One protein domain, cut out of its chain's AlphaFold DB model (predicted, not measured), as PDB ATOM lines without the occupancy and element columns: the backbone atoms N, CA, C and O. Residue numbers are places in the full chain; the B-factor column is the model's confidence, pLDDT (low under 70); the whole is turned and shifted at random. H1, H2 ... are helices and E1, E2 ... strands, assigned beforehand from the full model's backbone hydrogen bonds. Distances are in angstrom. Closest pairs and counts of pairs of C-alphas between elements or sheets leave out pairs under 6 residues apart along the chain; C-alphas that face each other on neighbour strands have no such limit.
ATOM      1  N   CYS A   9       8.553  30.359 -20.567       85.44
ATOM      2  CA  CYS A   9       9.118  29.783 -19.347       85.44
ATOM      3  C   CYS A   9       8.519  30.438 -18.104       85.44
ATOM      4  O   CYS A   9       7.925  29.760 -17.281       85.44
ATOM      5  N   ALA A  10       8.609  31.765 -18.003       86.56
ATOM      6  CA  ALA A  10       8.143  32.538 -16.853       86.56
ATOM      7  C   ALA A  10       6.627  32.553 -16.659       86.56
ATOM      8  O   ALA A  10       6.162  32.868 -15.570       86.56
ATOM      9  N   LYS A  11       5.865  32.201 -17.694       89.69
ATOM     10  CA  LYS A  11       4.402  32.242 -17.689       89.69
ATOM     11  C   LYS A  11       3.739  30.893 -17.397       89.69
ATOM     12  O   LYS A  11       2.512  30.844 -17.376       89.69
ATOM     13  N   ILE A  12       4.504  29.820 -17.179       91.69
ATOM     14  CA  ILE A  12       3.930  28.534 -16.764       91.69
ATOM     15  C   ILE A  12       3.317  28.666 -15.370       91.69
ATOM     16  O   ILE A  12       3.975  29.098 -14.424       91.69
ATOM     17  N   THR A  13       2.062  28.248 -15.258       93.50
ATOM     18  CA  THR A  13       1.331  28.131 -13.995       93.50
ATOM     19  C   THR A  13       1.223  26.664 -13.564       93.50
ATOM     20  O   THR A  13       1.331  25.774 -14.413       93.50
ATOM     21  N   PRO A  14       0.930  26.390 -12.278       92.38
ATOM     22  CA  PRO A  14       0.650  25.044 -11.765       92.38
ATOM     23  C   PRO A  14      -0.355  24.224 -12.592       92.38
ATOM     24  O   PRO A  14      -0.254  23.001 -12.658       92.38
ATOM     25  N   GLN A  15      -1.312  24.887 -13.243       92.19
ATOM     26  CA  GLN A  15      -2.370  24.263 -14.044       92.19
ATOM     27  C   GLN A  15      -2.038  24.185 -15.540       92.19
ATOM     28  O   GLN A  15      -2.814  23.625 -16.308       92.19
ATOM     29  N   THR A  16      -0.919  24.764 -15.983       93.50
ATOM     30  CA  THR A  16      -0.572  24.784 -17.405       93.50
ATOM     31  C   THR A  16      -0.231  23.378 -17.889       93.50
ATOM     32  O   THR A  16       0.641  22.716 -17.323       93.50
ATOM     33  N   LEU A  17      -0.882  22.942 -18.965       93.88
ATOM     34  CA  LEU A  17      -0.546  21.705 -19.664       93.88
ATOM     35  C   LEU A  17       0.569  21.990 -20.666       93.88
ATOM     36  O   LEU A  17       0.465  22.902 -21.491       93.88
ATOM     37  N   VAL A  18       1.664  21.245 -20.552       92.56
ATOM     38  CA  VAL A  18       2.868  21.466 -21.355       92.56
ATOM     39  C   VAL A  18       2.925  20.423 -22.462       92.56
ATOM     40  O   VAL A  18       2.826  19.226 -22.197       92.56
ATOM     41  N   GLU A  19       3.083  20.885 -23.698       90.50
ATOM     42  CA  GLU A  19       3.260  20.032 -24.874       90.50
ATOM     43  C   GLU A  19       4.481  19.113 -24.699       90.50
ATOM     44  O   GLU A  19       5.549  19.569 -24.286       90.50
ATOM     45  N   GLY A  20       4.311  17.817 -24.983       87.44
ATOM     46  CA  GLY A  20       5.327  16.782 -24.751       87.44
ATOM     47  C   GLY A  20       5.253  16.110 -23.375       87.44
ATOM     48  O   GLY A  20       5.991  15.161 -23.125       87.44
ATOM     49  N   LEU A  21       4.349  16.555 -22.492       92.69
ATOM     50  CA  LEU A  21       4.006  15.877 -21.235       92.69
ATOM     51  C   LEU A  21       2.623  15.204 -21.310       92.69
ATOM     52  O   LEU A  21       1.884  15.198 -20.330       92.69
ATOM     53  N   ASP A  22       2.257  14.642 -22.463       93.06
ATOM     54  CA  ASP A  22       0.882  14.208 -22.768       93.06
ATOM     55  C   ASP A  22       0.335  13.172 -21.777       93.06
ATOM     56  O   ASP A  22      -0.797  13.292 -21.313       93.06
ATOM     57  N   ILE A  23       1.171  12.215 -21.367       93.31
ATOM     58  CA  ILE A  23       0.812  11.209 -20.355       93.31
ATOM     59  C   ILE A  23       0.461  11.890 -19.027       93.31
ATOM     60  O   ILE A  23      -0.568  11.593 -18.430       93.31
ATOM     61  N   ALA A  24       1.292  12.833 -18.576       93.06
ATOM     62  CA  ALA A  24       1.098  13.553 -17.318       93.06
ATOM     63  C   ALA A  24      -0.070  14.551 -17.385       93.06
ATOM     64  O   ALA A  24      -0.709  14.837 -16.372       93.06
ATOM     65  N   ASN A  25      -0.343  15.097 -18.571       94.38
ATOM     66  CA  ASN A  25      -1.439  16.030 -18.811       94.38
ATOM     67  C   ASN A  25      -2.812  15.350 -18.701       94.38
ATOM     68  O   ASN A  25      -3.789  16.035 -18.417       94.38
ATOM     69  N   ASN A  26      -2.883  14.024 -18.869       93.06
ATOM     70  CA  ASN A  26      -4.112  13.251 -18.677       93.06
ATOM     71  C   ASN A  26      -4.492  13.065 -17.195       93.06
ATOM     72  O   ASN A  26      -5.596  12.624 -16.888       93.06
ATOM     73  N   TYR A  27      -3.586  13.398 -16.274       90.88
ATOM     74  CA  TYR A  27      -3.789  13.240 -14.840       90.88
ATOM     75  C   TYR A  27      -3.784  14.580 -14.108       90.88
ATOM     76  O   TYR A  27      -3.141  15.568 -14.501       90.88
ATOM     77  N   THR A  28      -4.472  14.601 -12.970       89.44
ATOM     78  CA  THR A  28      -4.446  15.755 -12.080       89.44
ATOM     79  C   THR A  28      -3.082  15.875 -11.417       89.44
ATOM     80  O   THR A  28      -2.533  14.920 -10.869       89.44
ATOM     81  N   GLY A  29      -2.519  17.075 -11.480       91.06
ATOM     82  CA  GLY A  29      -1.160  17.335 -11.050       91.06
ATOM     83  C   GLY A  29      -0.790  18.804 -11.144       91.06
ATOM     84  O   GLY A  29      -1.571  19.643 -11.605       91.06
ATOM     85  N   ILE A  30       0.434  19.088 -10.717       93.69
ATOM     86  CA  ILE A  30       1.024  20.418 -10.683       93.69
ATOM     87  C   ILE A  30       2.196  20.461 -11.656       93.69
ATOM     88  O   ILE A  30       3.123  19.652 -11.584       93.69
ATOM     89  N   THR A  31       2.143  21.423 -12.569       95.38
ATOM     90  CA  THR A  31       3.232  21.723 -13.492       95.38
ATOM     91  C   THR A  31       4.194  22.716 -12.853       95.38
ATOM     92  O   THR A  31       3.794  23.759 -12.339       95.38
ATOM     93  N   TYR A  32       5.479  22.403 -12.928       94.06
ATOM     94  CA  TYR A  32       6.566  23.226 -12.429       94.06
ATOM     95  C   TYR A  32       7.476  23.673 -13.566       94.06
ATOM     96  O   TYR A  32       7.547  23.064 -14.640       94.06
ATOM     97  N   ARG A  33       8.207  24.750 -13.285       91.31
ATOM     98  CA  ARG A  33       9.278  25.253 -14.132       91.31
ATOM     99  C   ARG A  33      10.559  25.387 -13.328       91.31
ATOM    100  O   ARG A  33      10.525  25.818 -12.178       91.31
ATOM    101  N   SER A  34      11.678  25.101 -13.972       90.88
ATOM    102  CA  SER A  34      12.999  25.488 -13.492       90.88
ATOM    103  C   SER A  34      13.832  26.004 -14.659       90.88
ATOM    104  O   SER A  34      13.691  25.532 -15.790       90.88
ATOM    105  N   GLU A  35      14.674  26.998 -14.402       88.62
ATOM    106  CA  GLU A  35      15.632  27.472 -15.397       88.62
ATOM    107  C   GLU A  35      16.814  26.507 -15.439       88.62
ATOM    108  O   GLU A  35      17.390  26.156 -14.410       88.62
ATOM    109  N   SER A  36      17.158  26.048 -16.639       87.56
ATOM    110  CA  SER A  36      18.321  25.195 -16.865       87.56
ATOM    111  C   SER A  36      19.478  26.013 -17.427       87.56
ATOM    112  O   SER A  36      19.299  27.125 -17.933       87.56
ATOM    113  N   CYS A  37      20.682  25.445 -17.400       88.56
ATOM    114  CA  CYS A  37      21.810  26.069 -18.076       88.56
ATOM    115  C   CYS A  37      21.572  26.158 -19.592       88.56
ATOM    116  O   CYS A  37      20.792  25.391 -20.166       88.56
ATOM    117  N   GLY A  38      22.227  27.131 -20.218       88.00
ATOM    118  CA  GLY A  38      22.158  27.389 -21.650       88.00
ATOM    119  C   GLY A  38      23.537  27.570 -22.273       88.00
ATOM    120  O   GLY A  38      24.560  27.407 -21.609       88.00
ATOM    121  N   GLY A  39      23.566  27.907 -23.561       87.00
ATOM    122  CA  GLY A  39      24.793  28.036 -24.345       87.00
ATOM    123  C   GLY A  39      25.433  26.706 -24.760       87.00
ATOM    124  O   GLY A  39      24.972  25.614 -24.417       87.00
ATOM    125  N   PHE A  40      26.525  26.812 -25.523       86.50
ATOM    126  CA  PHE A  40      27.202  25.663 -26.135       86.50
ATOM    127  C   PHE A  40      27.738  24.656 -25.110       86.50
ATOM    128  O   PHE A  40      27.724  23.459 -25.381       86.50
ATOM    129  N   GLY A  41      28.136  25.118 -23.918       87.38
ATOM    130  CA  GLY A  41      28.551  24.244 -22.812       87.38
ATOM    131  C   GLY A  41      27.431  23.340 -22.279       87.38
ATOM    132  O   GLY A  41      27.717  22.322 -21.661       87.38
ATOM    133  N   CYS A  42      26.171  23.678 -22.563       87.00
ATOM    134  CA  CYS A  42      24.983  22.894 -22.232       87.00
ATOM    135  C   CYS A  42      24.253  22.385 -23.484       87.00
ATOM    136  O   CYS A  42      23.037  22.195 -23.465       87.00
ATOM    137  N   SER A  43      24.976  22.204 -24.598       87.94
ATOM    138  CA  SER A  43      24.431  21.726 -25.879       87.94
ATOM    139  C   SER A  43      23.258  22.560 -26.417       87.94
ATOM    140  O   SER A  43      22.411  22.065 -27.159       87.94
ATOM    141  N   CYS A  44      23.205  23.847 -26.067       86.25
ATOM    142  CA  CYS A  44      22.201  24.789 -26.545       86.25
ATOM    143  C   CYS A  44      22.854  25.803 -27.493       86.25
ATOM    144  O   CYS A  44      23.785  26.506 -27.116       86.25
ATOM    145  N   GLY A  45      22.335  25.951 -28.715       85.50
ATOM    146  CA  GLY A  45      22.861  26.921 -29.693       85.50
ATOM    147  C   GLY A  45      22.610  28.397 -29.343       85.50
ATOM    148  O   GLY A  45      22.949  29.277 -30.126       85.50
ATOM    149  N   TYR A  46      21.987  28.674 -28.193       83.06
ATOM    150  CA  TYR A  46      21.624  30.013 -27.742       83.06
ATOM    151  C   TYR A  46      22.096  30.224 -26.290       83.06
ATOM    152  O   TYR A  46      21.911  29.320 -25.474       83.06
ATOM    153  N   PRO A  47      22.709  31.377 -25.955       82.75
ATOM    154  CA  PRO A  47      23.366  31.599 -24.662       82.75
ATOM    155  C   PRO A  47      22.413  31.877 -23.490       82.75
ATOM    156  O   PRO A  47      22.863  31.889 -22.348       82.75
ATOM    157  N   SER A  48      21.117  32.109 -23.734       83.81
ATOM    158  CA  SER A  48      20.141  32.259 -22.644       83.81
ATOM    159  C   SER A  48      19.933  30.950 -21.889       83.81
ATOM    160  O   SER A  48      20.134  29.879 -22.460       83.81
ATOM    161  N   SER A  49      19.435  31.031 -20.651       86.56
ATOM    162  CA  SER A  49      18.998  29.855 -19.893       86.56
ATOM    163  C   SER A  49      18.001  29.010 -20.691       86.56
ATOM    164  O   SER A  49      17.196  29.520 -21.481       86.56
ATOM    165  N   GLY A  50      18.092  27.695 -20.506       88.25
ATOM    166  CA  GLY A  50      17.088  26.760 -20.988       88.25
ATOM    167  C   GLY A  50      15.908  26.667 -20.017       88.25
ATOM    168  O   GLY A  50      15.899  27.268 -18.941       88.25
ATOM    169  N   CYS A  51      14.894  25.899 -20.405       89.62
ATOM    170  CA  CYS A  51      13.688  25.699 -19.612       89.62
ATOM    171  C   CYS A  51      13.495  24.212 -19.335       89.62
ATOM    172  O   CYS A  51      13.357  23.430 -20.276       89.62
ATOM    173  N   LEU A  52      13.416  23.843 -18.061       91.19
ATOM    174  CA  LEU A  52      12.992  22.520 -17.636       91.19
ATOM    175  C   LEU A  52      11.534  22.585 -17.183       91.19
ATOM    176  O   LEU A  52      11.209  23.234 -16.185       91.19
ATOM    177  N   PHE A  53      10.669  21.892 -17.916       93.38
ATOM    178  CA  PHE A  53       9.270  21.704 -17.553       93.38
ATOM    179  C   PHE A  53       9.081  20.287 -17.036       93.38
ATOM    180  O   PHE A  53       9.524  19.331 -17.666       93.38
ATOM    181  N   TYR A  54       8.411  20.155 -15.900       93.94
ATOM    182  CA  TYR A  54       8.045  18.858 -15.355       93.94
ATOM    183  C   TYR A  54       6.703  18.968 -14.643       93.94
ATOM    184  O   TYR A  54       6.317  20.038 -14.175       93.94
ATOM    185  N   ARG A  55       5.977  17.856 -14.577       94.94
ATOM    186  CA  ARG A  55       4.663  17.786 -13.945       94.94
ATOM    187  C   ARG A  55       4.655  16.635 -12.957       94.94
ATOM    188  O   ARG A  55       5.009  15.518 -13.315       94.94
ATOM    189  N   ILE A  56       4.260  16.926 -11.723       93.94
ATOM    190  CA  ILE A  56       4.041  15.922 -10.681       93.94
ATOM    191  C   ILE A  56       2.537  15.681 -10.629       93.94
ATOM    192  O   ILE A  56       1.776  16.630 -10.449       93.94
ATOM    193  N   TYR A  57       2.105  14.442 -10.841       92.94
ATOM    194  CA  TYR A  57       0.695  14.084 -10.985       92.94
ATOM    195  C   TYR A  57       0.357  12.806 -10.220       92.94
ATOM    196  O   TYR A  57       1.236  11.999  -9.917       92.94
ATOM    197  N   HIS A  58      -0.927  12.642  -9.911       90.25
ATOM    198  CA  HIS A  58      -1.460  11.458  -9.250       90.25
ATOM    199  C   HIS A  58      -2.072  10.514 -10.283       90.25
ATOM    200  O   HIS A  58      -2.914  10.930 -11.079       90.25
TER     201      HIS A  58
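This is residues 9 to 58 of the 153 residues of the protein "Phlebovirus_G2 domain-containing protein" of Nippostrongylus brasiliensis (UniProt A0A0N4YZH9). A long two-stranded hairpin, E1 and E2, makes the length of this model, with the wide loop of residues 37 to 49 joining its strands at one end. Near its other end lies the short helix H1, and residues 9 to 21, before H1, cross over one face of the hairpin. The 50 printed residues hold H1, E1 and E2 in that order, the strands antiparallel; the class is mostly strand, with under half of the residues in named elements. The whole is loose, with a radius of gyration of the C-alphas of 12.5 A, and elongated, spanning 36 by 19 by 14 A.

E1, residues 29 to 36, and E2, residues 50 to 57, are antiparallel neighbours at 160 degrees and form a hairpin. N 32 and O 54 are 2.8 A apart and N 36 and O 50 2.9 A, both within hydrogen-bond range. The closest C-alphas of H1, residues 22 to 25, and E2 are those of Ala 24 and Tyr 57, 6.4 A apart. H1 is too short for an O i to N i+4 pair; its one O i to N i+3 pair is within range.

E1 is 21.8 A long, from C-alpha 29 at (-1.160, 17.335, -11.050). E2 is 23.0 A long, ending with C-alpha 57 at (0.695, 14.084, -10.985). H1 measures 4.9 A.

The C-alphas farthest apart, those of Phe 40 and His 58, are 36.2 A apart. The E1 to E2 link is long, H1 to E1 tight. The printed part has no cut, and no printed residue is under 70 in pLDDT.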